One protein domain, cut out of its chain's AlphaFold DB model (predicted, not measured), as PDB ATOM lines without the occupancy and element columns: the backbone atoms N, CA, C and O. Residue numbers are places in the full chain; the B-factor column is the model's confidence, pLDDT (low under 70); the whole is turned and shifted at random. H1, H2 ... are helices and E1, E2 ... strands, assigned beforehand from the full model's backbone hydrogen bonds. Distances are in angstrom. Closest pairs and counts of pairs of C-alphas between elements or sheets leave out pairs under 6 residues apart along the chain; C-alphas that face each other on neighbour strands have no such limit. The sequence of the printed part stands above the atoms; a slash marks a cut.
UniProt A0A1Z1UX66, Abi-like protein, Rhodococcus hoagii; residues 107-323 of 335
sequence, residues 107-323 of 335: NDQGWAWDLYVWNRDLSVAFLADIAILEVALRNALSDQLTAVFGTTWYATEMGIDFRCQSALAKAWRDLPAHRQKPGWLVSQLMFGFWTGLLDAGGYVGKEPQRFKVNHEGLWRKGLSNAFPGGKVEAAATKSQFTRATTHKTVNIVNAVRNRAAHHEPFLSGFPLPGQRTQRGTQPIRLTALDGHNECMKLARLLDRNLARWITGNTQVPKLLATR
ATOM      1  N   ASN A 107      51.273 -15.153   6.145       91.69
ATOM      2  CA  ASN A 107      50.179 -16.025   5.703       91.69
ATOM      3  C   ASN A 107      49.627 -17.010   6.752       91.69
ATOM      4  O   ASN A 107      48.814 -17.866   6.397       91.69
ATOM      5  N   ASP A 108      49.980 -16.865   8.031       91.69
ATOM      6  CA  ASP A 108      49.290 -17.557   9.119       91.69
ATOM      7  C   ASP A 108      47.877 -16.975   9.290       91.69
ATOM      8  O   ASP A 108      47.702 -15.804   9.639       91.69
ATOM      9  N   GLN A 109      46.854 -17.787   9.013       90.44
ATOM     10  CA  GLN A 109      45.456 -17.352   9.054       90.44
ATOM     11  C   GLN A 109      44.983 -17.002  10.468       90.44
ATOM     12  O   GLN A 109      44.195 -16.067  10.628       90.44
ATOM     13  N   GLY A 110      45.454 -17.738  11.479       90.31
ATOM     14  CA  GLY A 110      45.077 -17.508  12.869       90.31
ATOM     15  C   GLY A 110      45.628 -16.177  13.359       90.31
ATOM     16  O   GLY A 110      44.879 -15.312  13.810       90.31
ATOM     17  N   TRP A 111      46.922 -15.956  13.143       93.00
ATOM     18  CA  TRP A 111      47.572 -14.710  13.525       93.00
ATOM     19  C   TRP A 111      47.063 -13.509  12.711       93.00
ATOM     20  O   TRP A 111      46.868 -12.422  13.263       93.00
ATOM     21  N   ALA A 112      46.768 -13.682  11.416       93.31
ATOM     22  CA  ALA A 112      46.148 -12.634  10.603       93.31
ATOM     23  C   ALA A 112      44.771 -12.224  11.146       93.31
ATOM     24  O   ALA A 112      44.456 -11.031  11.193       93.31
ATOM     25  N   TRP A 113      43.960 -13.197  11.567       92.94
ATOM     26  CA  TRP A 113      42.666 -12.939  12.187       92.94
ATOM     27  C   TRP A 113      42.808 -12.201  13.521       92.94
ATOM     28  O   TRP A 113      42.135 -11.189  13.728       92.94
ATOM     29  N   ASP A 114      43.738 -12.621  14.377       93.69
ATOM     30  CA  ASP A 114      44.001 -11.943  15.648       93.69
ATOM     31  C   ASP A 114      44.430 -10.487  15.426       93.69
ATOM     32  O   ASP A 114      43.926  -9.575  16.086       93.69
ATOM     33  N   LEU A 115      45.308 -10.227  14.448       95.50
ATOM     34  CA  LEU A 115      45.702  -8.867  14.069       95.50
ATOM     35  C   LEU A 115      44.524  -8.047  13.518       95.50
ATOM     36  O   LEU A 115      44.453  -6.839  13.762       95.50
ATOM     37  N   TYR A 116      43.609  -8.676  12.777       94.88
ATOM     38  CA  TYR A 116      42.404  -8.028  12.257       94.88
ATOM     39  C   TYR A 116      41.463  -7.601  13.391       94.88
ATOM     40  O   TYR A 116      41.058  -6.434  13.446       94.88
ATOM     41  N   VAL A 117      41.163  -8.512  14.323       94.56
ATOM     42  CA  VAL A 117      40.321  -8.235  15.498       94.56
ATOM     43  C   VAL A 117      40.974  -7.178  16.388       94.56
ATOM     44  O   VAL A 117      40.331  -6.191  16.742       94.56
ATOM     45  N   TRP A 118      42.277  -7.299  16.647       96.69
ATOM     46  CA  TRP A 118      43.043  -6.288  17.373       96.69
ATOM     47  C   TRP A 118      42.942  -4.900  16.724       96.69
ATOM     48  O   TRP A 118      42.700  -3.905  17.409       96.69
ATOM     49  N   ASN A 119      43.080  -4.805  15.397       97.06
ATOM     50  CA  ASN A 119      42.979  -3.524  14.697       97.06
ATOM     51  C   ASN A 119      41.562  -2.940  14.745       97.06
ATOM     52  O   ASN A 119      41.407  -1.719  14.849       97.06
ATOM     53  N   ARG A 120      40.528  -3.787  14.662       96.00
ATOM     54  CA  ARG A 120      39.132  -3.375  14.870       96.00
ATOM     55  C   ARG A 120      38.977  -2.748  16.251       96.00
ATOM     56  O   ARG A 120      38.468  -1.634  16.341       96.00
ATOM     57  N   ASP A 121      39.433  -3.428  17.297       97.69
ATOM     58  CA  ASP A 121      39.275  -2.965  18.677       97.69
ATOM     59  C   ASP A 121      40.063  -1.673  18.925       97.69
ATOM     60  O   ASP A 121      39.540  -0.725  19.515       97.69
ATOM     61  N   LEU A 122      41.275  -1.571  18.370       98.12
ATOM     62  CA  LEU A 122      42.065  -0.339  18.370       98.12
ATOM     63  C   LEU A 122      41.335   0.810  17.655       98.12
ATOM     64  O   LEU A 122      41.300   1.932  18.158       98.12
ATOM     65  N   SER A 123      40.721   0.539  16.502       98.06
ATOM     66  CA  SER A 123      39.947   1.533  15.747       98.06
ATOM     67  C   SER A 123      38.729   2.019  16.537       98.06
ATOM     68  O   SER A 123      38.452   3.216  16.561       98.06
ATOM     69  N   VAL A 124      38.025   1.113  17.222       98.38
ATOM     70  CA  VAL A 124      36.894   1.457  18.097       98.38
ATOM     71  C   VAL A 124      37.353   2.325  19.269       98.38
ATOM     72  O   VAL A 124      36.713   3.336  19.551       98.38
ATOM     73  N   ALA A 125      38.478   1.991  19.907       98.44
ATOM     74  CA  ALA A 125      39.042   2.797  20.990       98.44
ATOM     75  C   ALA A 125      39.410   4.218  20.525       98.44
ATOM     76  O   ALA A 125      39.064   5.189  21.196       98.44
ATOM     77  N   PHE A 126      40.020   4.363  19.342       98.56
ATOM     78  CA  PHE A 126      40.266   5.682  18.754       98.56
ATOM     79  C   PHE A 126      38.977   6.459  18.490       98.56
ATOM     80  O   PHE A 126      38.905   7.642  18.808       98.56
ATOM     81  N   LEU A 127      37.957   5.822  17.907       98.50
ATOM     82  CA  LEU A 127      36.682   6.488  17.635       98.50
ATOM     83  C   LEU A 127      35.986   6.939  18.925       98.50
ATOM     84  O   LEU A 127      35.383   8.009  18.926       98.50
ATOM     85  N   ALA A 128      36.101   6.173  20.014       98.44
ATOM     86  CA  ALA A 128      35.560   6.549  21.317       98.44
ATOM     87  C   ALA A 128      36.222   7.826  21.867       98.44
ATOM     88  O   ALA A 128      35.519   8.777  22.215       98.44
ATOM     89  N   ASP A 129      37.558   7.887  21.875       98.44
ATOM     90  CA  ASP A 129      38.296   9.072  22.333       98.44
ATOM     91  C   ASP A 129      38.023  10.287  21.426       98.44
ATOM     92  O   ASP A 129      37.750  11.398  21.894       98.44
ATOM     93  N   ILE A 130      38.059  10.080  20.106       98.56
ATOM     94  CA  ILE A 130      37.891  11.151  19.119       98.56
ATOM     95  C   ILE A 130      36.466  11.699  19.114       98.56
ATOM     96  O   ILE A 130      36.305  12.898  18.910       98.56
ATOM     97  N   ALA A 131      35.439  10.890  19.387       98.25
ATOM     98  CA  ALA A 131      34.064  11.384  19.479       98.25
ATOM     99  C   ALA A 131      33.927  12.504  20.524       98.25
ATOM    100  O   ALA A 131      33.239  13.498  20.291       98.25
ATOM    101  N   ILE A 132      34.628  12.383  21.653       98.38
ATOM    102  CA  ILE A 132      34.628  13.398  22.713       98.38
ATOM    103  C   ILE A 132      35.458  14.614  22.285       98.38
ATOM    104  O   ILE A 132      35.006  15.753  22.429       98.38
ATOM    105  N   LEU A 133      36.642  14.385  21.705       98.69
ATOM    106  CA  LEU A 133      37.495  15.457  21.181       98.69
ATOM    107  C   LEU A 133      36.806  16.267  20.077       98.69
ATOM    108  O   LEU A 133      36.970  17.482  20.027       98.69
ATOM    109  N   GLU A 134      36.021  15.625  19.214       98.44
ATOM    110  CA  GLU A 134      35.265  16.272  18.139       98.44
ATOM    111  C   GLU A 134      34.221  17.238  18.703       98.44
ATOM    112  O   GLU A 134      34.120  18.378  18.246       98.44
ATOM    113  N   VAL A 135      33.481  16.815  19.733       98.25
ATOM    114  CA  VAL A 135      32.499  17.670  20.413       98.25
ATOM    115  C   VAL A 135      33.184  18.834  21.130       98.25
ATOM    116  O   VAL A 135      32.715  19.968  21.038       98.25
ATOM    117  N   ALA A 136      34.305  18.587  21.806       98.69
ATOM    118  CA  ALA A 136      35.062  19.645  22.469       98.69
ATOM    119  C   ALA A 136      35.616  20.668  21.462       98.69
ATOM    120  O   ALA A 136      35.436  21.871  21.642       98.69
ATOM    121  N   LEU A 137      36.221  20.197  20.367       98.75
ATOM    122  CA  LEU A 137      36.791  21.040  19.316       98.75
ATOM    123  C   LEU A 137      35.726  21.905  18.637       98.75
ATOM    124  O   LEU A 137      35.925  23.112  18.487       98.75
ATOM    125  N   ARG A 138      34.594  21.311  18.230       98.12
ATOM    126  CA  ARG A 138      33.530  22.059  17.541       98.12
ATOM    127  C   ARG A 138      32.900  23.114  18.445       98.12
ATOM    128  O   ARG A 138      32.621  24.209  17.971       98.12
ATOM    129  N   ASN A 139      32.708  22.806  19.731       98.00
ATOM    130  CA  ASN A 139      32.148  23.758  20.684       98.00
ATOM    131  C   ASN A 139      33.130  24.912  20.895       98.00
ATOM    132  O   ASN A 139      32.769  26.058  20.654       98.00
ATOM    133  N   ALA A 140      34.397  24.608  21.199       98.56
ATOM    134  CA  ALA A 140      35.419  25.625  21.426       98.56
ATOM    135  C   ALA A 140      35.587  26.568  20.221       98.56
ATOM    136  O   ALA A 140      35.627  27.786  20.387       98.56
ATOM    137  N   LEU A 141      35.640  26.032  18.995       98.56
ATOM    138  CA  LEU A 141      35.735  26.857  17.787       98.56
ATOM    139  C   LEU A 141      34.440  27.632  17.511       98.56
ATOM    140  O   LEU A 141      34.513  28.812  17.174       98.56
ATOM    141  N   SER A 142      33.266  27.013  17.669       97.81
ATOM    142  CA  SER A 142      31.974  27.687  17.483       97.81
ATOM    143  C   SER A 142      31.769  28.836  18.470       97.81
ATOM    144  O   SER A 142      31.228  29.875  18.087       97.81
ATOM    145  N   ASP A 143      32.215  28.684  19.715       98.06
ATOM    146  CA  ASP A 143      32.135  29.732  20.733       98.06
ATOM    147  C   ASP A 143      32.998  30.933  20.334       98.06
ATOM    148  O   ASP A 143      32.537  32.072  20.395       98.06
ATOM    149  N   GLN A 144      34.211  30.696  19.819       98.38
ATOM    150  CA  GLN A 144      35.062  31.781  19.319       98.38
ATOM    151  C   GLN A 144      34.509  32.433  18.049       98.38
ATOM    152  O   GLN A 144      34.574  33.652  17.908       98.38
ATOM    153  N   LEU A 145      33.925  31.659  17.131       97.50
ATOM    154  CA  LEU A 145      33.244  32.224  15.962       97.50
ATOM    155  C   LEU A 145      32.049  33.086  16.382       97.50
ATOM    156  O   LEU A 145      31.860  34.174  15.844       97.50
ATOM    157  N   THR A 146      31.296  32.642  17.387       97.31
ATOM    158  CA  THR A 146      30.174  33.398  17.955       97.31
ATOM    159  C   THR A 146      30.642  34.690  18.615       97.31
ATOM    160  O   THR A 146      30.025  35.732  18.417       97.31
ATOM    161  N   ALA A 147      31.754  34.653  19.352       97.50
ATOM    162  CA  ALA A 147      32.322  35.834  19.993       97.50
ATOM    163  C   ALA A 147      32.809  36.888  18.981       97.50
ATOM    164  O   ALA A 147      32.679  38.083  19.236       97.50
ATOM    165  N   VAL A 148      33.351  36.463  17.834       96.75
ATOM    166  CA  VAL A 148      33.920  37.373  16.822       96.75
ATOM    167  C   VAL A 148      32.876  37.869  15.816       96.75
ATOM    168  O   VAL A 148      32.936  39.025  15.401       96.75
ATOM    169  N   PHE A 149      31.938  37.014  15.401       96.19
ATOM    170  CA  PHE A 149      31.013  37.286  14.288       96.19
ATOM    171  C   PHE A 149      29.528  37.259  14.687       96.19
ATOM    172  O   PHE A 149      28.660  37.464  13.840       96.19
ATOM    173  N   GLY A 150      29.216  37.008  15.962       95.50
ATOM    174  CA  GLY A 150      27.851  36.889  16.470       95.50
ATOM    175  C   GLY A 150      27.255  35.482  16.339       95.50
ATOM    176  O   GLY A 150      27.826  34.571  15.739       95.50
ATOM    177  N   THR A 151      26.059  35.292  16.899       93.44
ATOM    178  CA  THR A 151      25.368  33.985  16.987       93.44
ATOM    179  C   THR A 151      25.002  33.375  15.633       93.44
ATOM    180  O   THR A 151      24.749  32.174  15.540       93.44
ATOM    181  N   THR A 152      25.009  34.187  14.577       93.94
ATOM    182  CA  THR A 152      24.747  33.789  13.193       93.94
ATOM    183  C   THR A 152      26.008  33.838  12.330       93.94
ATOM    184  O   THR A 152      25.909  34.085  11.131       93.94
ATOM    185  N   TRP A 153      27.192  33.604  12.910       94.81
ATOM    186  CA  TRP A 153      28.492  33.649  12.220       94.81
ATOM    187  C   TRP A 153      28.505  32.910  10.871       94.81
ATOM    188  O   TRP A 153      29.143  33.350   9.917       94.81
ATOM    189  N   TYR A 154      27.745  31.819  10.754       92.88
ATOM    190  CA  TYR A 154      27.629  30.992   9.549       92.88
ATOM    191  C   TYR A 154      26.955  31.689   8.359       92.88
ATOM    192  O   TYR A 154      27.029  31.188   7.240       92.88
ATOM    193  N   ALA A 155      26.298  32.824   8.587       91.88
ATOM    194  CA  ALA A 155      25.675  33.660   7.565       91.88
ATOM    195  C   ALA A 155      26.480  34.946   7.286       91.88
ATOM    196  O   ALA A 155      25.983  35.846   6.615       91.88
ATOM    197  N   THR A 156      27.707  35.049   7.809       91.12
ATOM    198  CA  THR A 156      28.563  36.239   7.692       91.12
ATOM    199  C   THR A 156      29.820  35.965   6.870       91.12
ATOM    200  O   THR A 156      30.260  34.821   6.717       91.12
ATOM    201  N   GLU A 157      30.439  37.024   6.350       89.38
ATOM    202  CA  GLU A 157      31.702  36.921   5.625       89.38
ATOM    203  C   GLU A 157      32.893  36.792   6.592       89.38
ATOM    204  O   GLU A 157      33.506  37.766   7.025       89.38
ATOM    205  N   MET A 158      33.238  35.550   6.941       91.31
ATOM    206  CA  MET A 158      34.331  35.252   7.881       91.31
ATOM    207  C   MET A 158      35.727  35.204   7.238       91.31
ATOM    208  O   MET A 158      36.729  35.072   7.942       91.31
ATOM    209  N   GLY A 159      35.813  35.255   5.904       92.75
ATOM    210  CA  GLY A 159      37.066  35.021   5.179       92.75
ATOM    211  C   GLY A 159      37.499  33.549   5.178       92.75
ATOM    212  O   GLY A 159      38.678  33.247   5.351       92.75
ATOM    213  N   ILE A 160      36.547  32.625   5.004       96.00
ATOM    214  CA  ILE A 160      36.804  31.186   4.829       96.00
ATOM    215  C   ILE A 160      36.903  30.815   3.344       96.00
ATOM    216  O   ILE A 160      36.369  31.512   2.483       96.00
ATOM    217  N   ASP A 161      37.587  29.714   3.029       96.94
ATOM    218  CA  ASP A 161      37.818  29.310   1.639       96.94
ATOM    219  C   ASP A 161      36.619  28.553   1.036       96.94
ATOM    220  O   ASP A 161      35.682  28.171   1.740       96.94
ATOM    221  N   PHE A 162      36.652  28.297  -0.276       96.69
ATOM    222  CA  PHE A 162      35.551  27.628  -0.976       96.69
ATOM    223  C   PHE A 162      35.202  26.242  -0.403       96.69
ATOM    224  O   PHE A 162      34.032  25.855  -0.401       96.69
ATOM    225  N   ARG A 163      36.186  25.488   0.113       96.50
ATOM    226  CA  ARG A 163      35.948  24.162   0.714       96.50
ATOM    227  C   ARG A 163      35.115  24.285   1.984       96.50
ATOM    228  O   ARG A 163      34.115  23.583   2.126       96.50
ATOM    229  N   CYS A 164      35.497  25.200   2.874       97.25
ATOM    230  CA  CYS A 164      34.768  25.452   4.112       97.25
ATOM    231  C   CYS A 164      33.370  26.018   3.825       97.25
ATOM    232  O   CYS A 164      32.401  25.560   4.427       97.25
ATOM    233  N   GLN A 165      33.240  26.939   2.858       96.75
ATOM    234  CA  GLN A 165      31.939  27.472   2.426       96.75
ATOM    235  C   GLN A 165      31.024  26.365   1.887       96.75
ATOM    236  O   GLN A 165      29.856  26.282   2.260       96.75
ATOM    237  N   SER A 166      31.563  25.471   1.055       96.62
ATOM    238  CA  SER A 166      30.808  24.351   0.481       96.62
ATOM    239  C   SER A 166      30.340  23.363   1.550       96.62
ATOM    240  O   SER A 166      29.196  22.908   1.508       96.62
ATOM    241  N   ALA A 167      31.199  23.046   2.524       97.19
ATOM    242  CA  ALA A 167      30.847  22.185   3.650       97.19
ATOM    243  C   ALA A 167      29.745  22.811   4.519       97.19
ATOM    244  O   ALA A 167      28.780  22.128   4.861       97.19
ATOM    245  N   LEU A 168      29.847  24.113   4.803       96.62
ATOM    246  CA  LEU A 168      28.848  24.864   5.562       96.62
ATOM    247  C   LEU A 168      27.495  24.908   4.841       96.62
ATOM    248  O   LEU A 168      26.470  24.561   5.424       96.62
ATOM    249  N   ALA A 169      27.497  25.251   3.550       95.50
ATOM    250  CA  ALA A 169      26.291  25.301   2.729       95.50
ATOM    251  C   ALA A 169      25.630  23.922   2.587       95.50
ATOM    252  O   ALA A 169      24.403  23.810   2.624       95.50
ATOM    253  N   LYS A 170      26.427  22.855   2.445       97.00
ATOM    254  CA  LYS A 170      25.914  21.482   2.439       97.00
ATOM    255  C   LYS A 170      25.283  21.118   3.783       97.00
ATOM    256  O   LYS A 170      24.150  20.653   3.787       97.00
ATOM    257  N   ALA A 171      25.976  21.363   4.895       96.81
ATOM    258  CA  ALA A 171      25.452  21.080   6.229       96.81
ATOM    259  C   ALA A 171      24.131  21.822   6.491       96.81
ATOM    260  O   ALA A 171      23.191  21.226   7.001       96.81
ATOM    261  N   TRP A 172      24.027  23.086   6.071       95.81
ATOM    262  CA  TRP A 172      22.791  23.860   6.181       95.81
ATOM    263  C   TRP A 172      21.642  23.287   5.343       95.81
ATOM    264  O   TRP A 172      20.531  23.135   5.848       95.81
ATOM    265  N   ARG A 173      21.896  22.941   4.072       95.62
ATOM    266  CA  ARG A 173      20.869  22.356   3.188       95.62
ATOM    267  C   ARG A 173      20.371  20.999   3.667       95.62
ATOM    268  O   ARG A 173      19.202  20.690   3.471       95.62
ATOM    269  N   ASP A 174      21.253  20.190   4.242       95.50
ATOM    270  CA  ASP A 174      20.908  18.843   4.695       95.50
ATOM    271  C   ASP A 174      20.110  18.868   6.020       95.50
ATOM    272  O   ASP A 174      19.551  17.847   6.425       95.50
ATOM    273  N   LEU A 175      20.016  20.023   6.698       94.75
ATOM    274  CA  LEU A 175      19.173  20.186   7.881       94.75
ATOM    275  C   LEU A 175      17.695  20.381   7.502       94.75
ATOM    276  O   LEU A 175      17.373  21.250   6.687       94.75
ATOM    277  N   PRO A 176      16.763  19.676   8.175       93.38
ATOM    278  CA  PRO A 176      15.342  19.996   8.095       93.38
ATOM    279  C   PRO A 176      15.085  21.454   8.494       93.38
ATOM    280  O   PRO A 176      15.685  21.934   9.455       93.38
ATOM    281  N   ALA A 177      14.139  22.130   7.835       91.88
ATOM    282  CA  ALA A 177      13.859  23.557   8.057       91.88
ATOM    283  C   ALA A 177      13.658  23.922   9.545       91.88
ATOM    284  O   ALA A 177      14.244  24.879  10.039       91.88
ATOM    285  N   HIS A 178      12.927  23.102  10.309       91.44
ATOM    286  CA  HIS A 178      12.692  23.326  11.747       91.44
ATOM    287  C   HIS A 178      13.954  23.196  12.634       91.44
ATOM    288  O   HIS A 178      13.933  23.576  13.808       91.44
ATOM    289  N   ARG A 179      15.054  22.651  12.093       90.19
ATOM    290  CA  ARG A 179      16.358  22.470  12.754       90.19
ATOM    291  C   ARG A 179      17.440  23.404  12.221       90.19
ATOM    292  O   ARG A 179      18.584  23.266  12.633       90.19
ATOM    293  N   GLN A 180      17.116  24.362  11.356       87.50
ATOM    294  CA  GLN A 180      18.059  25.377  10.874       87.50
ATOM    295  C   GLN A 180      18.388  26.405  11.973       87.50
ATOM    296  O   GLN A 180      17.967  27.557  11.945       87.50
ATOM    297  N   LYS A 181      19.110  25.949  13.000       88.00
ATOM    298  CA  LYS A 181      19.540  26.720  14.174       88.00
ATOM    299  C   LYS A 181      21.034  26.470  14.430       88.00
ATOM    300  O   LYS A 181      21.515  25.384  14.089       88.00
ATOM    301  N   PRO A 182      21.752  27.398  15.092       87.81
ATOM    302  CA  PRO A 182      23.207  27.323  15.251       87.81
ATOM    303  C   PRO A 182      23.703  25.980  15.811       87.81
ATOM    304  O   PRO A 182      24.565  25.346  15.214       87.81
ATOM    305  N   GLY A 183      23.106  25.485  16.902       90.25
ATOM    306  CA  GLY A 183      23.545  24.236  17.540       90.25
ATOM    307  C   GLY A 183      23.411  22.994  16.646       90.25
ATOM    308  O   GLY A 183      24.299  22.143  16.627       90.25
ATOM    309  N   TRP A 184      22.341  22.912  15.851       93.19
ATOM    310  CA  TRP A 184      22.148  21.808  14.907       93.19
ATOM    311  C   TRP A 184      23.136  21.892  13.743       93.19
ATOM    312  O   TRP A 184      23.711  20.871  13.371       93.19
ATOM    313  N   LEU A 185      23.402  23.097  13.229       95.19
ATOM    314  CA  LEU A 185      24.421  23.314  12.202       95.19
ATOM    315  C   LEU A 185      25.811  22.898  12.687       95.19
ATOM    316  O   LEU A 185      26.474  22.112  12.016       95.19
ATOM    317  N   VAL A 186      26.220  23.357  13.872       95.88
ATOM    318  CA  VAL A 186      27.500  22.981  14.495       95.88
ATOM    319  C   VAL A 186      27.619  21.463  14.620       95.88
ATOM    320  O   VAL A 186      28.671  20.902  14.327       95.88
ATOM    321  N   SER A 187      26.532  20.782  14.994       94.19
ATOM    322  CA  SER A 187      26.524  19.321  15.106       94.19
ATOM    323  C   SER A 187      26.562  18.573  13.767       94.19
ATOM    324  O   SER A 187      27.029  17.438  13.730       94.19
ATOM    325  N   GLN A 188      26.095  19.202  12.685       95.81
ATOM    326  CA  GLN A 188      26.074  18.640  11.331       95.81
ATOM    327  C   GLN A 188      27.435  18.771  10.626       95.81
ATOM    328  O   GLN A 188      27.723  18.045   9.673       95.81
ATOM    329  N   LEU A 189      28.284  19.696  11.076       97.31
ATOM    330  CA  LEU A 189      29.622  19.907  10.535       97.31
ATOM    331  C   LEU A 189      30.585  18.828  11.040       97.31
ATOM    332  O   LEU A 189      30.867  18.733  12.233       97.31
ATOM    333  N   MET A 190      31.119  18.042  10.105       95.56
ATOM    334  CA  MET A 190      32.081  16.972  10.388       95.56
ATOM    335  C   MET A 190      33.427  17.527  10.874       95.56
ATOM    336  O   MET A 190      33.815  18.630  10.486       95.56
ATOM    337  N   PHE A 191      34.198  16.714  11.605       96.88
ATOM    338  CA  PHE A 191      35.576  17.005  12.037       96.88
ATOM    339  C   PHE A 191      36.446  17.734  10.988       96.88
ATOM    340  O   PHE A 191      37.177  18.679  11.298       96.88
ATOM    341  N   GLY A 192      36.348  17.324   9.717       96.31
ATOM    342  CA  GLY A 192      37.109  17.912   8.614       96.31
ATOM    343  C   GLY A 192      36.836  19.403   8.367       96.31
ATOM    344  O   GLY A 192      37.759  20.117   7.987       96.31
ATOM    345  N   PHE A 193      35.618  19.898   8.624       97.94
ATOM    346  CA  PHE A 193      35.310  21.332   8.532       97.94
ATOM    347  C   PHE A 193      36.113  22.127   9.567       97.94
ATOM    348  O   PHE A 193      36.811  23.076   9.218       97.94
ATOM    349  N   TRP A 194      36.078  21.683  10.824       98.31
ATOM    350  CA  TRP A 194      36.788  22.313  11.938       98.31
ATOM    351  C   TRP A 194      38.307  22.281  11.746       98.31
ATOM    352  O   TRP A 194      38.991  23.256  12.042       98.31
ATOM    353  N   THR A 195      38.825  21.191  11.172       97.62
ATOM    354  CA  THR A 195      40.231  21.092  10.750       97.62
ATOM    355  C   THR A 195      40.556  22.120   9.662       97.62
ATOM    356  O   THR A 195      41.573  22.804   9.750       97.62
ATOM    357  N   GLY A 196      39.681  22.259   8.661       97.06
ATOM    358  CA  GLY A 196      39.862  23.169   7.529       97.06
ATOM    359  C   GLY A 196      39.932  24.644   7.923       97.06
ATOM    360  O   GLY A 196      40.710  25.376   7.330       97.06
ATOM    361  N   LEU A 197      39.211  25.070   8.968       97.81
ATOM    362  CA  LEU A 197      39.301  26.444   9.495       97.81
ATOM    363  C   LEU A 197      40.682  26.798  10.066       97.81
ATOM    364  O   LEU A 197      41.004  27.975  10.235       97.81
ATOM    365  N   LEU A 198      41.477  25.786  10.418       98.06
ATOM    366  CA  LEU A 198      42.801  25.951  11.004       98.06
ATOM    367  C   LEU A 198      43.909  25.818   9.957       98.06
ATOM    368  O   LEU A 198      45.066  26.085  10.278       98.06
ATOM    369  N   ASP A 199      43.613  25.408   8.724       96.00
ATOM    370  CA  ASP A 199      44.637  25.229   7.697       96.00
ATOM    371  C   ASP A 199      45.150  26.571   7.138       96.00
ATOM    372  O   ASP A 199      44.938  27.629   7.724       96.00
ATOM    373  N   ALA A 200      45.996  26.548   6.105       96.56
ATOM    374  CA  ALA A 200      46.603  27.781   5.590       96.56
ATOM    375  C   ALA A 200      45.608  28.702   4.856       96.56
ATOM    376  O   ALA A 200      45.939  29.858   4.584       96.56
ATOM    377  N   GLY A 201      44.411  28.208   4.551       95.56
ATOM    378  CA  GLY A 201      43.475  28.799   3.617       95.56
ATOM    379  C   GLY A 201      43.728  28.342   2.178       95.56
ATOM    380  O   GLY A 201      44.838  27.983   1.776       95.56
ATOM    381  N   GLY A 202      42.647  28.326   1.402       95.62
ATOM    382  CA  GLY A 202      42.636  27.953  -0.007       95.62
ATOM    383  C   GLY A 202      42.342  29.148  -0.904       95.62
ATOM    384  O   GLY A 202      43.025  30.170  -0.868       95.62
ATOM    385  N   TYR A 203      41.313  29.009  -1.736       97.06
ATOM    386  CA  TYR A 203      40.893  30.036  -2.682       97.06
ATOM    387  C   TYR A 203      39.376  30.208  -2.661       97.06
ATOM    388  O   TYR A 203      38.645  29.295  -2.263       97.06
ATOM    389  N   VAL A 204      38.924  31.367  -3.123       95.94
ATOM    390  CA  VAL A 204      37.523  31.692  -3.422       95.94
ATOM    391  C   VAL A 204      37.420  32.272  -4.830       95.94
ATOM    392  O   VAL A 204      38.428  32.662  -5.423       95.94
ATOM    393  N   GLY A 205      36.201  32.317  -5.364       93.31
ATOM    394  CA  GLY A 205      35.949  32.755  -6.734       93.31
ATOM    395  C   GLY A 205      36.330  31.709  -7.786       93.31
ATOM    396  O   GLY A 205      36.639  30.556  -7.478       93.31
ATOM    397  N   LYS A 206      36.262  32.116  -9.051       93.50
ATOM    398  CA  LYS A 206      36.610  31.316 -10.233       93.50
ATOM    399  C   LYS A 206      37.502  32.161 -11.133       93.50
ATOM    400  O   LYS A 206      37.400  33.382 -11.094       93.50
ATOM    401  N   GLU A 207      38.344  31.532 -11.948       91.94
ATOM    402  CA  GLU A 207      39.174  32.262 -12.916       91.94
ATOM    403  C   GLU A 207      38.303  33.152 -13.832       91.94
ATOM    404  O   GLU A 207      37.229  32.702 -14.248       91.94
ATOM    405  N   PRO A 208      38.717  34.398 -14.146       93.75
ATOM    406  CA  PRO A 208      39.968  35.066 -13.745       93.75
ATOM    407  C   PRO A 208      39.907  35.794 -12.381       93.75
ATOM    408  O   PRO A 208      40.884  36.401 -11.958       93.75
ATOM    409  N   GLN A 209      38.771  35.762 -11.678       94.06
ATOM    410  CA  GLN A 209      38.556  36.412 -10.375       94.06
ATOM    411  C   GLN A 209      38.709  35.411  -9.222       94.06
ATOM    412  O   GLN A 209      37.800  35.204  -8.410       94.06
ATOM    413  N   ARG A 210      39.853  34.726  -9.182       95.50
ATOM    414  CA  ARG A 210      40.181  33.768  -8.127       95.50
ATOM    415  C   ARG A 210      41.115  34.413  -7.109       95.50
ATOM    416  O   ARG A 210      42.217  34.832  -7.445       95.50
ATOM    417  N   PHE A 211      40.705  34.427  -5.846       95.44
ATOM    418  CA  PHE A 211      41.442  35.088  -4.767       95.44
ATOM    419  C   PHE A 211      41.922  34.080  -3.731       95.44
ATOM    420  O   PHE A 211      41.196  33.153  -3.364       95.44
ATOM    421  N   LYS A 212      43.158  34.251  -3.254       96.00
ATOM    422  CA  LYS A 212      43.717  33.425  -2.182       96.00
ATOM    423  C   LYS A 212      43.144  33.866  -0.838       96.00
ATOM    424  O   LYS A 212      43.165  35.048  -0.509       96.00
ATOM    425  N   VAL A 213      42.697  32.901  -0.046       96.50
ATOM    426  CA  VAL A 213      42.245  33.112   1.330       96.50
ATOM    427  C   VAL A 213      43.357  32.691   2.283       96.50
ATOM    428  O   VAL A 213      43.993  31.661   2.073       96.50
ATOM    429  N   ASN A 214      43.587  33.478   3.334       96.56
ATOM    430  CA  ASN A 214      44.561  33.174   4.376       96.56
ATOM    431  C   ASN A 214      43.867  33.096   5.743       96.56
ATOM    432  O   ASN A 214      43.464  34.118   6.301       96.56
ATOM    433  N   HIS A 215      43.762  31.891   6.305       97.50
ATOM    434  CA  HIS A 215      43.102  31.678   7.603       97.50
ATOM    435  C   HIS A 215      43.925  32.156   8.802       97.50
ATOM    436  O   HIS A 215      43.423  32.167   9.923       97.50
ATOM    437  N   GLU A 216      45.154  32.634   8.601       97.56
ATOM    438  CA  GLU A 216      45.922  33.305   9.654       97.56
ATOM    439  C   GLU A 216      45.175  34.524  10.225       97.56
ATOM    440  O   GLU A 216      45.239  34.790  11.425       97.56
ATOM    441  N   GLY A 217      44.412  35.237   9.387       95.62
ATOM    442  CA  GLY A 217      43.554  36.332   9.842       95.62
ATOM    443  C   GLY A 217      42.462  35.844  10.797       95.62
ATOM    444  O   GLY A 217      42.272  36.426  11.861       95.62
ATOM    445  N   LEU A 218      41.791  34.742  10.456       96.12
ATOM    446  CA  LEU A 218      40.754  34.126  11.287       96.12
ATOM    447  C   LEU A 218      41.331  33.581  12.610       96.12
ATOM    448  O   LEU A 218      40.749  33.773  13.678       96.12
ATOM    449  N   TRP A 219      42.525  32.982  12.555       98.31
ATOM    450  CA  TRP A 219      43.271  32.529  13.730       98.31
ATOM    451  C   TRP A 219      43.546  33.653  14.734       98.31
ATOM    452  O   TRP A 219      43.243  33.513  15.923       98.31
ATOM    453  N   ARG A 220      44.094  34.775  14.248       97.12
ATOM    454  CA  ARG A 220      44.445  35.935  15.081       97.12
ATOM    455  C   ARG A 220      43.222  36.687  15.590       97.12
ATOM    456  O   ARG A 220      43.272  37.208  16.696       97.12
ATOM    457  N   LYS A 221      42.138  36.722  14.808       96.00
ATOM    458  CA  LYS A 221      40.876  37.363  15.207       96.00
ATOM    459  C   LYS A 221      40.203  36.669  16.390       96.00
ATOM    460  O   LYS A 221      39.583  37.357  17.190       96.00
ATOM    461  N   GLY A 222      40.315  35.343  16.514       96.25
ATOM    462  CA  GLY A 222      39.734  34.663  17.674       96.25
ATOM    463  C   GLY A 222      39.953  33.159  17.794       96.25
ATOM    464  O   GLY A 222      39.932  32.666  18.915       96.25
ATOM    465  N   LEU A 223      40.222  32.405  16.716       98.12
ATOM    466  CA  LEU A 223      40.302  30.935  16.852       98.12
ATOM    467  C   LEU A 223      41.443  30.461  17.760       98.12
ATOM    468  O   LEU A 223      41.340  29.389  18.349       98.12
ATOM    469  N   SER A 224      42.509  31.250  17.920       98.50
ATOM    470  CA  SER A 224      43.580  30.927  18.873       98.50
ATOM    471  C   SER A 224      43.086  30.816  20.325       98.50
ATOM    472  O   SER A 224      43.636  30.026  21.092       98.50
ATOM    473  N   ASN A 225      42.009  31.523  20.686       98.62
ATOM    474  CA  ASN A 225      41.403  31.481  22.018       98.62
ATOM    475  C   ASN A 225      40.617  30.188  22.289       98.62
ATOM    476  O   ASN A 225      40.329  29.890  23.444       98.62
ATOM    477  N   ALA A 226      40.313  29.386  21.260       98.69
ATOM    478  CA  ALA A 226      39.706  28.064  21.434       98.69
ATOM    479  C   ALA A 226      40.676  27.046  22.067       98.69
ATOM    480  O   ALA A 226      40.270  25.940  22.414       98.69
ATOM    481  N   PHE A 227      41.958  27.406  22.205       98.69
ATOM    482  CA  PHE A 227      43.019  26.530  22.695       98.69
ATOM    483  C   PHE A 227      43.736  27.143  23.910       98.69
ATOM    484  O   PHE A 227      44.911  27.520  23.814       98.69
ATOM    485  N   PRO A 228      43.065  27.258  25.070       98.31
ATOM    486  CA  PRO A 228      43.647  27.871  26.266       98.31
ATOM    487  C   PRO A 228      44.914  27.149  26.757       98.31
ATOM    488  O   PRO A 228      45.807  27.782  27.321       98.31
ATOM    489  N   GLY A 229      45.048  25.843  26.495       98.25
ATOM    490  CA  GLY A 229      46.254  25.073  26.817       98.25
ATOM    491  C   GLY A 229      47.417  25.262  25.837       98.25
ATOM    492  O   GLY A 229      48.517  24.770  26.088       98.25
ATOM    493  N   GLY A 230      47.216  25.995  24.736       97.56
ATOM    494  CA  GLY A 230      48.179  26.132  23.643       97.56
ATOM    495  C   GLY A 230      49.552  26.649  24.061       97.56
ATOM    496  O   GLY A 230      50.573  26.065  23.698       97.56
ATOM    497  N   LYS A 231      49.593  27.718  24.867       97.31
ATOM    498  CA  LYS A 231      50.855  28.304  25.352       97.31
ATOM    499  C   LYS A 231      51.594  27.376  26.317       97.31
ATOM    500  O   LYS A 231      52.817  27.288  26.253       97.31
ATOM    501  N   VAL A 232      50.857  26.680  27.184       97.38
ATOM    502  CA  VAL A 232      51.425  25.748  28.169       97.38
ATOM    503  C   VAL A 232      52.041  24.541  27.463       97.38
ATOM    504  O   VAL A 232      53.188  24.200  27.735       97.38
ATOM    505  N   GLU A 233      51.321  23.946  26.510       96.69
ATOM    506  CA  GLU A 233      51.837  22.821  25.723       96.69
ATOM    507  C   GLU A 233      53.060  23.234  24.896       96.69
ATOM    508  O   GLU A 233      54.068  22.530  24.874       96.69
ATOM    509  N   ALA A 234      53.015  24.410  24.262       96.62
ATOM    510  CA  ALA A 234      54.135  24.927  23.486       96.62
ATOM    511  C   ALA A 234      55.395  25.127  24.343       96.62
ATOM    512  O   ALA A 234      56.482  24.713  23.939       96.62
ATOM    513  N   ALA A 235      55.251  25.687  25.549       96.81
ATOM    514  CA  ALA A 235      56.356  25.836  26.491       96.81
ATOM    515  C   ALA A 235      56.926  24.475  26.928       96.81
ATOM    516  O   ALA A 235      58.143  24.282  26.894       96.81
ATOM    517  N   ALA A 236      56.059  23.514  27.267       94.44
ATOM    518  CA  ALA A 236      56.465  22.179  27.706       94.44
ATOM    519  C   ALA A 236      57.264  21.418  26.634       94.44
ATOM    520  O   ALA A 236      58.219  20.712  26.958       94.44
ATOM    521  N   THR A 237      56.925  21.591  25.354       92.62
ATOM    522  CA  THR A 237      57.612  20.910  24.246       92.62
ATOM    523  C   THR A 237      58.662  21.776  23.547       92.62
ATOM    524  O   THR A 237      59.098  21.411  22.453       92.62
ATOM    525  N   LYS A 238      59.024  22.944  24.101       94.25
ATOM    526  CA  LYS A 238      59.940  23.920  23.474       94.25
ATOM    527  C   LYS A 238      59.563  24.244  22.017       94.25
ATOM    528  O   LYS A 238      60.418  24.317  21.136       94.25
ATOM    529  N   SER A 239      58.267  24.393  21.752       93.06
ATOM    530  CA  SER A 239      57.711  24.694  20.432       93.06
ATOM    531  C   SER A 239      56.958  26.027  20.433       93.06
ATOM    532  O   SER A 239      56.827  26.685  21.462       93.06
ATOM    533  N   GLN A 240      56.476  26.455  19.265       95.06
ATOM    534  CA  GLN A 240      55.656  27.658  19.142       95.06
ATOM    535  C   GLN A 240      54.165  27.310  19.106       95.06
ATOM    536  O   GLN A 240      53.732  26.413  18.371       95.06
ATOM    537  N   PHE A 241      53.361  28.082  19.839       97.88
ATOM    538  CA  PHE A 241      51.907  28.043  19.717       97.88
ATOM    539  C   PHE A 241      51.472  28.877  18.509       97.88
ATOM    540  O   PHE A 241      51.464  30.106  18.548       97.88
ATOM    541  N   THR A 242      51.147  28.197  17.410       98.25
ATOM    542  CA  THR A 242      50.776  28.823  16.138       98.25
ATOM    543  C   THR A 242      49.573  28.113  15.536       98.25
ATOM    544  O   THR A 242      49.268  26.965  15.882       98.25
ATOM    545  N   ARG A 243      48.937  28.759  14.556       98.19
ATOM    546  CA  ARG A 243      47.915  28.120  13.728       98.19
ATOM    547  C   ARG A 243      48.444  26.835  13.091       98.19
ATOM    548  O   ARG A 243      47.793  25.802  13.152       98.19
ATOM    549  N   ALA A 244      49.648  26.883  12.517       97.06
ATOM    550  CA  ALA A 244      50.239  25.757  11.798       97.06
ATOM    551  C   ALA A 244      50.503  24.546  12.707       97.06
ATOM    552  O   ALA A 244      50.195  23.416  12.324       97.06
ATOM    553  N   THR A 245      51.040  24.764  13.913       96.62
ATOM    554  CA  THR A 245      51.292  23.680  14.879       96.62
ATOM    555  C   THR A 245      49.992  23.098  15.431       96.62
ATOM    556  O   THR A 245      49.884  21.877  15.548       96.62
ATOM    557  N   THR A 246      48.984  23.938  15.673       98.38
ATOM    558  CA  THR A 246      47.642  23.507  16.102       98.38
ATOM    559  C   THR A 246      46.934  22.710  15.007       98.38
ATOM    560  O   THR A 246      46.461  21.601  15.247       98.38
ATOM    561  N   HIS A 247      46.940  23.219  13.772       97.94
ATOM    562  CA  HIS A 247      46.391  22.531  12.608       97.94
ATOM    563  C   HIS A 247      47.060  21.184  12.372       97.94
ATOM    564  O   HIS A 247      46.366  20.213  12.102       97.94
ATOM    565  N   LYS A 248      48.390  21.092  12.505       96.00
ATOM    566  CA  LYS A 248      49.101  19.813  12.383       96.00
ATOM    567  C   LYS A 248      48.525  18.776  13.349       96.00
ATOM    568  O   LYS A 248      48.201  17.679  12.907       96.00
ATOM    569  N   THR A 249      48.358  19.133  14.622       97.56
ATOM    570  CA  THR A 249      47.774  18.243  15.637       97.56
ATOM    571  C   THR A 249      46.348  17.831  15.269       97.56
ATOM    572  O   THR A 249      46.063  16.640  15.159       97.56
ATOM    573  N   VAL A 250      45.467  18.792  14.975       98.25
ATOM    574  CA  VAL A 250      44.067  18.508  14.611       98.25
ATOM    575  C   VAL A 250      43.971  17.658  13.335       98.25
ATOM    576  O   VAL A 250      43.177  16.724  13.267       98.25
ATOM    577  N   ASN A 251      44.820  17.913  12.339       96.69
ATOM    578  CA  ASN A 251      44.848  17.162  11.087       96.69
ATOM    579  C   ASN A 251      45.335  15.716  11.274       96.69
ATOM    580  O   ASN A 251      44.812  14.812  10.625       96.69
ATOM    581  N   ILE A 252      46.296  15.474  12.175       96.94
ATOM    582  CA  ILE A 252      46.704  14.107  12.531       96.94
ATOM    583  C   ILE A 252      45.532  13.363  13.176       96.94
ATOM    584  O   ILE A 252      45.228  12.245  12.762       96.94
ATOM    585  N   VAL A 253      44.821  13.994  14.115       98.19
ATOM    586  CA  VAL A 253      43.628  13.401  14.744       98.19
ATOM    587  C   VAL A 253      42.544  13.099  13.703       98.19
ATOM    588  O   VAL A 253      41.993  12.000  13.692       98.19
ATOM    589  N   ASN A 254      42.291  14.011  12.759       97.00
ATOM    590  CA  ASN A 254      41.358  13.779  11.653       97.00
ATOM    591  C   ASN A 254      41.781  12.587  10.768       97.00
ATOM    592  O   ASN A 254      40.944  11.794  10.338       97.00
ATOM    593  N   ALA A 255      43.082  12.427  10.505       95.75
ATOM    594  CA  ALA A 255      43.604  11.292   9.745       95.75
ATOM    595  C   ALA A 255      43.400   9.960  10.488       95.75
ATOM    596  O   ALA A 255      42.962   8.987   9.873       95.75
ATOM    597  N   VAL A 256      43.638   9.927  11.806       97.31
ATOM    598  CA  VAL A 256      43.348   8.761  12.660       97.31
ATOM    599  C   VAL A 256      41.856   8.429  12.624       97.31
ATOM    600  O   VAL A 256      41.489   7.283  12.363       97.31
ATOM    601  N   ARG A 257      40.993   9.440  12.801       97.19
ATOM    602  CA  ARG A 257      39.530   9.310  12.742       97.19
ATOM    603  C   ARG A 257      39.075   8.673  11.436       97.19
ATOM    604  O   ARG A 257      38.296   7.724  11.455       97.19
ATOM    605  N   ASN A 258      39.548   9.193  10.303       95.56
ATOM    606  CA  ASN A 258      39.157   8.693   8.987       95.56
ATOM    607  C   ASN A 258      39.649   7.264   8.772       95.56
ATOM    608  O   ASN A 258      38.880   6.420   8.323       95.56
ATOM    609  N   ARG A 259      40.886   6.960   9.170       95.44
ATOM    610  CA  ARG A 259      41.431   5.605   9.068       95.44
ATOM    611  C   ARG A 259      40.603   4.592   9.857       95.44
ATOM    612  O   ARG A 259      40.210   3.564   9.308       95.44
ATOM    613  N   ALA A 260      40.284   4.918  11.110       96.62
ATOM    614  CA  ALA A 260      39.461   4.078  11.973       96.62
ATOM    615  C   ALA A 260      38.038   3.903  11.412       96.62
ATOM    616  O   ALA A 260      37.543   2.780  11.333       96.62
ATOM    617  N   ALA A 261      37.407   4.988  10.947       94.69
ATOM    618  CA  ALA A 261      36.066   4.957  10.355       94.69
ATOM    619  C   ALA A 261      35.998   4.162   9.038       94.69
ATOM    620  O   ALA A 261      34.960   3.592   8.715       94.69
ATOM    621  N   HIS A 262      37.097   4.095   8.283       92.50
ATOM    622  CA  HIS A 262      37.195   3.285   7.069       92.50
ATOM    623  C   HIS A 262      37.662   1.844   7.330       92.50
ATOM    624  O   HIS A 262      37.834   1.083   6.374       92.50
ATOM    625  N   HIS A 263      37.841   1.439   8.594       90.25
ATOM    626  CA  HIS A 263      38.412   0.145   8.994       90.25
ATOM    627  C   HIS A 263      39.741  -0.163   8.285       90.25
ATOM    628  O   HIS A 263      40.009  -1.293   7.871       90.25
ATOM    629  N   GLU A 264      40.555   0.867   8.077       92.75
ATOM    630  CA  GLU A 264      41.895   0.714   7.531       92.75
ATOM    631  C   GLU A 264      42.885   0.282   8.632       92.75
ATOM    632  O   GLU A 264      42.738   0.668   9.793       92.75
ATOM    633  N   PRO A 265      43.924  -0.502   8.291       93.69
ATOM    634  CA  PRO A 265      44.874  -1.016   9.269       93.69
ATOM    635  C   PRO A 265      45.822   0.065   9.808       93.69
ATOM    636  O   PRO A 265      46.353   0.885   9.050       93.69
ATOM    637  N   PHE A 266      46.120  -0.017  11.105       95.06
ATOM    638  CA  PHE A 266      47.155   0.735  11.821       95.06
ATOM    639  C   PHE A 266      48.492  -0.031  11.952       95.06
ATOM    640  O   PHE A 266      49.450   0.501  12.513       95.06
ATOM    641  N   LEU A 267      48.586  -1.253  11.402       90.38
ATOM    642  CA  LEU A 267      49.721  -2.188  11.549       90.38
ATOM    643  C   LEU A 267      51.105  -1.580  11.268       90.38
ATOM    644  O   LEU A 267      52.059  -1.839  12.001       90.38
ATOM    645  N   SER A 268      51.206  -0.799  10.192       85.19
ATOM    646  CA  SER A 268      52.438  -0.179   9.684       85.19
ATOM    647  C   SER A 268      52.354   1.352   9.715       85.19
ATOM    648  O   SER A 268      52.956   2.056   8.902       85.19
ATOM    649  N   GLY A 269      51.551   1.886  10.638       88.25
ATOM    650  CA  GLY A 269      51.257   3.312  10.729       88.25
ATOM    651  C   GLY A 269      50.327   3.812   9.623       88.25
ATOM    652  O   GLY A 269      49.762   3.027   8.859       88.25
ATOM    653  N   PHE A 270      50.178   5.127   9.514       88.62
ATOM    654  CA  PHE A 270      49.258   5.790   8.596       88.62
ATOM    655  C   PHE A 270      49.891   7.023   7.942       88.62
ATOM    656  O   PHE A 270      50.665   7.728   8.591       88.62
ATOM    657  N   PRO A 271      49.593   7.296   6.661       86.00
ATOM    658  CA  PRO A 271      50.096   8.477   5.979       86.00
ATOM    659  C   PRO A 271      49.330   9.734   6.408       86.00
ATOM    660  O   PRO A 271      48.126   9.680   6.663       86.00
ATOM    661  N   LEU A 272      50.005  10.884   6.400       79.06
ATOM    662  CA  LEU A 272      49.321  12.176   6.416       79.06
ATOM    663  C   LEU A 272      49.055  12.667   4.987       79.06
ATOM    664  O   LEU A 272      49.992  12.727   4.184       79.06
ATOM    665  N   PRO A 273      47.813  13.066   4.655       64.44
ATOM    666  CA  PRO A 273      47.510  13.650   3.355       64.44
ATOM    667  C   PRO A 273      48.412  14.857   3.061       64.44
ATOM    668  O   PRO A 273      48.523  15.776   3.872       64.44
ATOM    669  N   GLY A 274      49.069  14.852   1.899       63.66
ATOM    670  CA  GLY A 274      49.872  15.979   1.415       63.66
ATOM    671  C   GLY A 274      51.272  16.136   2.024       63.66
ATOM    672  O   GLY A 274      51.990  17.039   1.602       63.66
ATOM    673  N   GLN A 275      51.702  15.275   2.957       65.00
ATOM    674  CA  GLN A 275      53.069  15.304   3.494       65.00
ATOM    675  C   GLN A 275      53.935  14.188   2.908       65.00
ATOM    676  O   GLN A 275      53.644  13.001   3.054       65.00
ATOM    677  N   ARG A 276      55.033  14.586   2.264       67.56
ATOM    678  CA  ARG A 276      56.036  13.697   1.671       67.56
ATOM    679  C   ARG A 276      57.350  13.792   2.441       67.56
ATOM    680  O   ARG A 276      57.636  14.814   3.060       67.56
ATOM    681  N   THR A 277      58.140  12.725   2.416       64.62
ATOM    682  CA  THR A 277      59.502  12.710   2.961       64.62
ATOM    683  C   THR A 277      60.384  13.743   2.250       64.62
ATOM    684  O   THR A 277      60.050  14.199   1.158       64.62
ATOM    685  N   GLN A 278      61.539  14.094   2.830       57.88
ATOM    686  CA  GLN A 278      62.498  15.042   2.227       57.88
ATOM    687  C   GLN A 278      62.921  14.673   0.794       57.88
ATOM    688  O   GLN A 278      63.251  15.555   0.012       57.88
ATOM    689  N   ARG A 279      62.870  13.384   0.424       64.19
ATOM    690  CA  ARG A 279      63.146  12.905  -0.945       64.19
ATOM    691  C   ARG A 279      61.926  12.957  -1.880       64.19
ATOM    692  O   ARG A 279      61.998  12.494  -3.011       64.19
ATOM    693  N   GLY A 280      60.789  13.479  -1.421       59.66
ATOM    694  CA  GLY A 280      59.588  13.745  -2.219       59.66
ATOM    695  C   GLY A 280      58.817  12.517  -2.717       59.66
ATOM    696  O   GLY A 280      57.748  12.681  -3.302       59.66
ATOM    697  N   THR A 281      59.313  11.297  -2.500       64.25
ATOM    698  CA  THR A 281      58.765  10.087  -3.137       64.25
ATOM    699  C   THR A 281      57.754   9.338  -2.272       64.25
ATOM    700  O   THR A 281      56.836   8.733  -2.813       64.25
ATOM    701  N   GLN A 282      57.890   9.375  -0.942       63.38
ATOM    702  CA  GLN A 282      57.067   8.569  -0.030       63.38
ATOM    703  C   GLN A 282      56.293   9.444   0.962       63.38
ATOM    704  O   GLN A 282      56.812  10.481   1.380       63.38
ATOM    705  N   PRO A 283      55.066   9.065   1.357       70.06
ATOM    706  CA  PRO A 283      54.333   9.771   2.397       70.06
ATOM    707  C   PRO A 283      54.999   9.574   3.765       70.06
ATOM    708  O   PRO A 283      55.479   8.484   4.080       70.06
ATOM    709  N   ILE A 284      55.006  10.618   4.598       76.81
ATOM    710  CA  ILE A 284      55.400  10.476   6.007       76.81
ATOM    711  C   ILE A 284      54.355   9.595   6.693       76.81
ATOM    712  O   ILE A 284      53.161   9.901   6.634       76.81
ATOM    713  N   ARG A 285      54.799   8.504   7.329       86.88
ATOM    714  CA  ARG A 285      53.936   7.601   8.097       86.88
ATOM    715  C   ARG A 285      54.095   7.856   9.589       86.88
ATOM    716  O   ARG A 285      55.216   7.905  10.084       86.88
ATOM    717  N   LEU A 286      52.971   7.986  10.278       92.44
ATOM    718  CA  LEU A 286      52.885   8.075  11.732       92.44
ATOM    719  C   LEU A 286      52.403   6.747  12.305       92.44
ATOM    720  O   LEU A 286      51.578   6.067  11.698       92.44
ATOM    721  N   THR A 287      52.908   6.360  13.467       95.62
ATOM    722  CA  THR A 287      52.455   5.152  14.163       95.62
ATOM    723  C   THR A 287      51.101   5.383  14.837       95.62
ATOM    724  O   THR A 287      50.677   6.517  15.050       95.62
ATOM    725  N   ALA A 288      50.411   4.309  15.227       96.69
ATOM    726  CA  ALA A 288      49.210   4.433  16.057       96.69
ATOM    727  C   ALA A 288      49.499   5.142  17.394       96.69
ATOM    728  O   ALA A 288      48.674   5.923  17.861       96.69
ATOM    729  N   LEU A 289      50.690   4.935  17.969       97.31
ATOM    730  CA  LEU A 289      51.125   5.640  19.174       97.31
ATOM    731  C   LEU A 289      51.255   7.151  18.929       97.31
ATOM    732  O   LEU A 289      50.779   7.934  19.743       97.31
ATOM    733  N   ASP A 290      51.808   7.569  17.788       97.25
ATOM    734  CA  ASP A 290      51.848   8.990  17.409       97.25
ATOM    735  C   ASP A 290      50.433   9.570  17.277       97.25
ATOM    736  O   ASP A 290      50.153  10.659  17.775       97.25
ATOM    737  N   GLY A 291      49.513   8.815  16.666       97.75
ATOM    738  CA  GLY A 291      48.100   9.187  16.581       97.75
ATOM    739  C   GLY A 291      47.450   9.375  17.957       97.75
ATOM    740  O   GLY A 291      46.759  10.368  18.186       97.75
ATOM    741  N   HIS A 292      47.714   8.460  18.892       98.31
ATOM    742  CA  HIS A 292      47.258   8.565  20.279       98.31
ATOM    743  C   HIS A 292      47.842   9.792  20.987       98.31
ATOM    744  O   HIS A 292      47.108  10.560  21.609       98.31
ATOM    745  N   ASN A 293      49.146  10.027  20.838       98.06
ATOM    746  CA  ASN A 293      49.826  11.172  21.435       98.06
ATOM    747  C   ASN A 293      49.241  12.503  20.943       98.06
ATOM    748  O   ASN A 293      49.058  13.424  21.740       98.06
ATOM    749  N   GLU A 294      48.887  12.599  19.660       98.06
ATOM    750  CA  GLU A 294      48.234  13.786  19.097       98.06
ATOM    751  C   GLU A 294      46.778  13.939  19.567       98.06
ATOM    752  O   GLU A 294      46.333  15.067  19.780       98.06
ATOM    753  N   CYS A 295      46.056  12.845  19.840       98.62
ATOM    754  CA  CYS A 295      44.754  12.913  20.517       98.62
ATOM    755  C   CYS A 295      44.897  13.491  21.936       98.62
ATOM    756  O   CYS A 295      44.164  14.408  22.310       98.62
ATOM    757  N   MET A 296      45.878  13.014  22.712       98.50
ATOM    758  CA  MET A 296      46.134  13.533  24.064       98.50
ATOM    759  C   MET A 296      46.593  14.991  24.030       98.50
ATOM    760  O   MET A 296      46.211  15.793  24.883       98.50
ATOM    761  N   LYS A 297      47.402  15.355  23.033       98.50
ATOM    762  CA  LYS A 297      47.826  16.735  22.811       98.50
ATOM    763  C   LYS A 297      46.640  17.631  22.482       98.50
ATOM    764  O   LYS A 297      46.506  18.676  23.106       98.50
ATOM    765  N   LEU A 298      45.752  17.219  21.575       98.75
ATOM    766  CA  LEU A 298      44.535  17.971  21.274       98.75
ATOM    767  C   LEU A 298      43.679  18.177  22.530       98.75
ATOM    768  O   LEU A 298      43.224  19.293  22.768       98.75
ATOM    769  N   ALA A 299      43.535  17.148  23.368       98.69
ATOM    770  CA  ALA A 299      42.843  17.275  24.647       98.69
ATOM    771  C   ALA A 299      43.471  18.374  25.520       98.69
ATOM    772  O   ALA A 299      42.759  19.246  26.004       98.69
ATOM    773  N   ARG A 300      44.808  18.381  25.668       98.50
ATOM    774  CA  ARG A 300      45.535  19.404  26.446       98.50
ATOM    775  C   ARG A 300      45.410  20.805  25.860       98.50
ATOM    776  O   ARG A 300      45.354  21.759  26.628       98.50
ATOM    777  N   LEU A 301      45.378  20.934  24.532       98.62
ATOM    778  CA  LEU A 301      45.177  22.221  23.865       98.62
ATOM    779  C   LEU A 301      43.794  22.802  24.193       98.62
ATOM    780  O   LEU A 301      43.702  24.002  24.449       98.62
ATOM    781  N   LEU A 302      42.756  21.957  24.197       98.62
ATOM    782  CA  LEU A 302      41.360  22.350  24.406       98.62
ATOM    783  C   LEU A 302      41.026  22.592  25.883       98.62
ATOM    784  O   LEU A 302      40.530  23.661  26.224       98.62
ATOM    785  N   ASP A 303      41.280  21.615  26.759       98.25
ATOM    786  CA  ASP A 303      40.892  21.686  28.169       98.25
ATOM    787  C   ASP A 303      41.693  20.704  29.052       98.25
ATOM    788  O   ASP A 303      41.831  19.510  28.768       98.25
ATOM    789  N   ARG A 304      42.214  21.196  30.184       96.44
ATOM    790  CA  ARG A 304      43.058  20.401  31.095       96.44
ATOM    791  C   ARG A 304      42.293  19.273  31.798       96.44
ATOM    792  O   ARG A 304      42.879  18.223  32.069       96.44
ATOM    793  N   ASN A 305      41.024  19.480  32.138       97.75
ATOM    794  CA  ASN A 305      40.198  18.468  32.790       97.75
ATOM    795  C   ASN A 305      39.785  17.385  31.795       97.75
ATOM    796  O   ASN A 305      39.868  16.205  32.135       97.75
ATOM    797  N   LEU A 306      39.452  17.767  30.560       96.75
ATOM    798  CA  LEU A 306      39.227  16.831  29.461       96.75
ATOM    799  C   LEU A 306      40.459  15.953  29.227       96.75
ATOM    800  O   LEU A 306      40.341  14.731  29.173       96.75
ATOM    801  N   ALA A 307      41.650  16.556  29.153       97.75
ATOM    802  CA  ALA A 307      42.897  15.813  28.993       97.75
ATOM    803  C   ALA A 307      43.124  14.800  30.123       97.75
ATOM    804  O   ALA A 307      43.485  13.651  29.859       97.75
ATOM    805  N   ARG A 308      42.882  15.204  31.378       97.94
ATOM    806  CA  ARG A 308      42.994  14.311  32.540       97.94
ATOM    807  C   ARG A 308      42.008  13.147  32.444       97.94
ATOM    808  O   ARG A 308      42.403  12.014  32.696       97.94
ATOM    809  N   TRP A 309      40.761  13.428  32.073       98.00
ATOM    810  CA  TRP A 309      39.724  12.410  31.951       98.00
ATOM    811  C   TRP A 309      40.052  11.404  30.841       98.00
ATOM    812  O   TRP A 309      40.115  10.212  31.113       98.00
ATOM    813  N   ILE A 310      40.379  11.860  29.624       97.31
ATOM    814  CA  ILE A 310      40.707  10.943  28.516       97.31
ATOM    815  C   ILE A 310      41.919  10.073  28.878       97.31
ATOM    816  O   ILE A 310      41.889   8.867  28.647       97.31
ATOM    817  N   THR A 311      42.948  10.647  29.508       96.38
ATOM    818  CA  THR A 311      44.142   9.893  29.933       96.38
ATOM    819  C   THR A 311      43.792   8.737  30.879       96.38
ATOM    820  O   THR A 311      44.400   7.675  30.794       96.38
ATOM    821  N   GLY A 312      42.808   8.922  31.763       96.50
ATOM    822  CA  GLY A 312      42.355   7.885  32.695       96.50
ATOM    823  C   GLY A 312      41.386   6.859  32.096       96.50
ATOM    824  O   GLY A 312      41.168   5.813  32.703       96.50
ATOM    825  N   ASN A 313      40.802   7.139  30.928       97.69
ATOM    826  CA  ASN A 313      39.683   6.369  30.374       97.69
ATOM    827  C   ASN A 313      39.981   5.708  29.016       97.69
ATOM    828  O   ASN A 313      39.296   4.750  28.645       97.69
ATOM    829  N   THR A 314      40.997   6.176  28.291       98.00
ATOM    830  CA  THR A 314      41.404   5.625  26.991       98.00
ATOM    831  C   THR A 314      41.895   4.177  27.101       98.00
ATOM    832  O   THR A 314      42.649   3.811  28.001       98.00
ATOM    833  N   GLN A 315      41.490   3.338  26.143       98.06
ATOM    834  CA  GLN A 315      41.955   1.947  26.025       98.06
ATOM    835  C   GLN A 315      43.124   1.788  25.046       98.06
ATOM    836  O   GLN A 315      43.692   0.700  24.931       98.06
ATOM    837  N   VAL A 316      43.498   2.855  24.334       98.06
ATOM    838  CA  VAL A 316      44.466   2.781  23.233       98.06
ATOM    839  C   VAL A 316      45.838   2.265  23.692       98.06
ATOM    840  O   VAL A 316      46.315   1.311  23.078       98.06
ATOM    841  N   PRO A 317      46.471   2.773  24.774       98.00
ATOM    842  CA  PRO A 317      47.773   2.263  25.215       98.00
ATOM    843  C   PRO A 317      47.750   0.776  25.575       98.00
ATOM    844  O   PRO A 317      48.665   0.038  25.214       98.00
ATOM    845  N   LYS A 318      46.675   0.321  26.236       97.81
ATOM    846  CA  LYS A 318      46.485  -1.087  26.592       97.81
ATOM    847  C   LYS A 318      46.415  -1.959  25.342       97.81
ATOM    848  O   LYS A 318      47.145  -2.937  25.253       97.81
ATOM    849  N   LEU A 319      45.589  -1.580  24.367       97.75
ATOM    850  CA  LEU A 319      45.457  -2.322  23.113       97.75
ATOM    851  C   LEU A 319      46.771  -2.342  22.328       97.75
ATOM    852  O   LEU A 319      47.152  -3.386  21.811       97.75
ATOM    853  N   LEU A 320      47.505  -1.227  22.272       96.75
ATOM    854  CA  LEU A 320      48.824  -1.188  21.632       96.75
ATOM    855  C   LEU A 320      49.823  -2.147  22.297       96.75
ATOM    856  O   LEU A 320      50.592  -2.794  21.586       96.75
ATOM    857  N   ALA A 321      49.792  -2.266  23.627       96.56
ATOM    858  CA  ALA A 321      50.646  -3.184  24.378       96.56
ATOM    859  C   ALA A 321      50.261  -4.662  24.190       96.56
ATOM    860  O   ALA A 321      51.127  -5.529  24.246       96.56
ATOM    861  N   THR A 322      48.985  -4.959  23.929       95.25
ATOM    862  CA  THR A 322      48.476  -6.323  23.708       95.25
ATOM    863  C   THR A 322      48.359  -6.679  22.225       95.25
ATOM    864  O   THR A 322      47.464  -7.427  21.832       95.25
ATOM    865  N   ARG A 323      49.219  -6.113  21.371       95.19
ATOM    866  CA  ARG A 323      49.258  -6.476  19.950       95.19
ATOM    867  C   ARG A 323      49.614  -7.966  19.799       95.19
ATOM    868  O   ARG A 323      50.646  -8.369  20.334       95.19
TER     869      ARG A 323
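Overview. This is residues 107 to 323 of the 335 residues of the protein "Abi-like protein" of Rhodococcus hoagii (UniProt A0A1Z1UX66). What is the main picture? One long helix, H1, runs through the domain as its spine, with H8 crossing it, H9 and H11 packing on it and H10 folding back beside H9, while residues 107 to 113 stick out at its beginning. Along its later part pack the shorter helices H3, H4 and H6, with H2 on H3 and H4, and two small strand hairpins, E1 with E2 and E3 with E4, lie apart from H1. What is the make-up? The printed part has 217 residues with eleven named helices and four named strands, in the order H1 H2 H3 H4 E1 E2 H5 H6 H7 H8 E3 E4 H9 H10 H11; the class is mostly helix, and both two-stranded sheets are antiparallel. How large is the outline? It is compact, with a radius of gyration of the C-alphas of 18.7 A, and spans 57 by 44 by 42 A.

Along the chain. Where does the first element run? H1, residues 109 to 149, goes from C-alpha 109 at (45.456, -17.352, 9.054) to C-alpha 149 at (31.013, 37.286, 14.288), 56.8 A, with a kink of 26 degrees near residue 131. What follows, up to H7? H2 is residues 162 to 174, 18.0 A long; H3 is 182 to 188, H4 191 to 196, E1 203 to 206, E2 209 to 212, H5 216 to 221, H6 223 to 226 and H7 230 to 236. What comes last? H8 is residues 243 to 261, 26.2 A long; E3 is 270 to 276, 12.5 A, and E4 is 283 to 286. H9 is 288 to 302, 21.3 A, H10 is 304 to 313, 14.5 A, and H11, 316 to 321, ends with C-alpha 321 at (50.646, -3.184, 24.378).

Arrangement. What does H1 touch? H1 is the hub, touching six helices: with residues 123 to 130 alone it touches H8, opposite ways at a steep tilt of 42 degrees, closest C-alphas Ser 123 and Ala 260, 4.6 A. H1, H9 and H10 form a bundle, a group of helices side by side: H1 touches H9 at a shallow tilt of 20 degrees, closest C-alphas Leu 133 and Ala 299, 6.6 A, and H9 and H10 are a helical hairpin, closest C-alphas Ala 299 and Ala 307, 4.6 A. It also touches H11 (closest C-alphas Ala 125 and Val 316, 5.9 A), H6 (Ala 140 and Ala 226, 4.9 A), H3 (Arg 138 and Val 186, 6.8 A) and H4 (Glu 134 and Phe 191, 6.2 A). Where are the other helices? H2 touches H4, closest C-alphas Cys 164 and Phe 193, 6.1 A, and H7 touches H9, closest C-alphas Gly 230 and Leu 301, 4.9 A. H5 is close to but not clearly touching H8, closest C-alphas Trp 219 and Arg 243, 6.4 A. How do the backbones pair? In the hairpin E1 and E2, N 204 and O 211 are 2.9 A apart, and in the hairpin E3 and E4, N 270 and O 286 are 2.8 A apart, both within hydrogen-bond range. Every O i to N i+4 pair is within range in H2, H3, H4, H5, H7, H8, H9, H10 and H11; H1 has 36 of 37, and H6 is too short for such a pair.

Size, cuts and confidence. How far does it reach? The two C-alphas farthest apart, those of Gly 110 and Pro 208, are 59.1 A apart. Is it continuous? The printed part has no cut, and the link from H1 to H2, residues 150 to 161, is long. Where is confidence low? The mean pLDDT of the printed part is 94.1, and residues 273 to 282 are under 70.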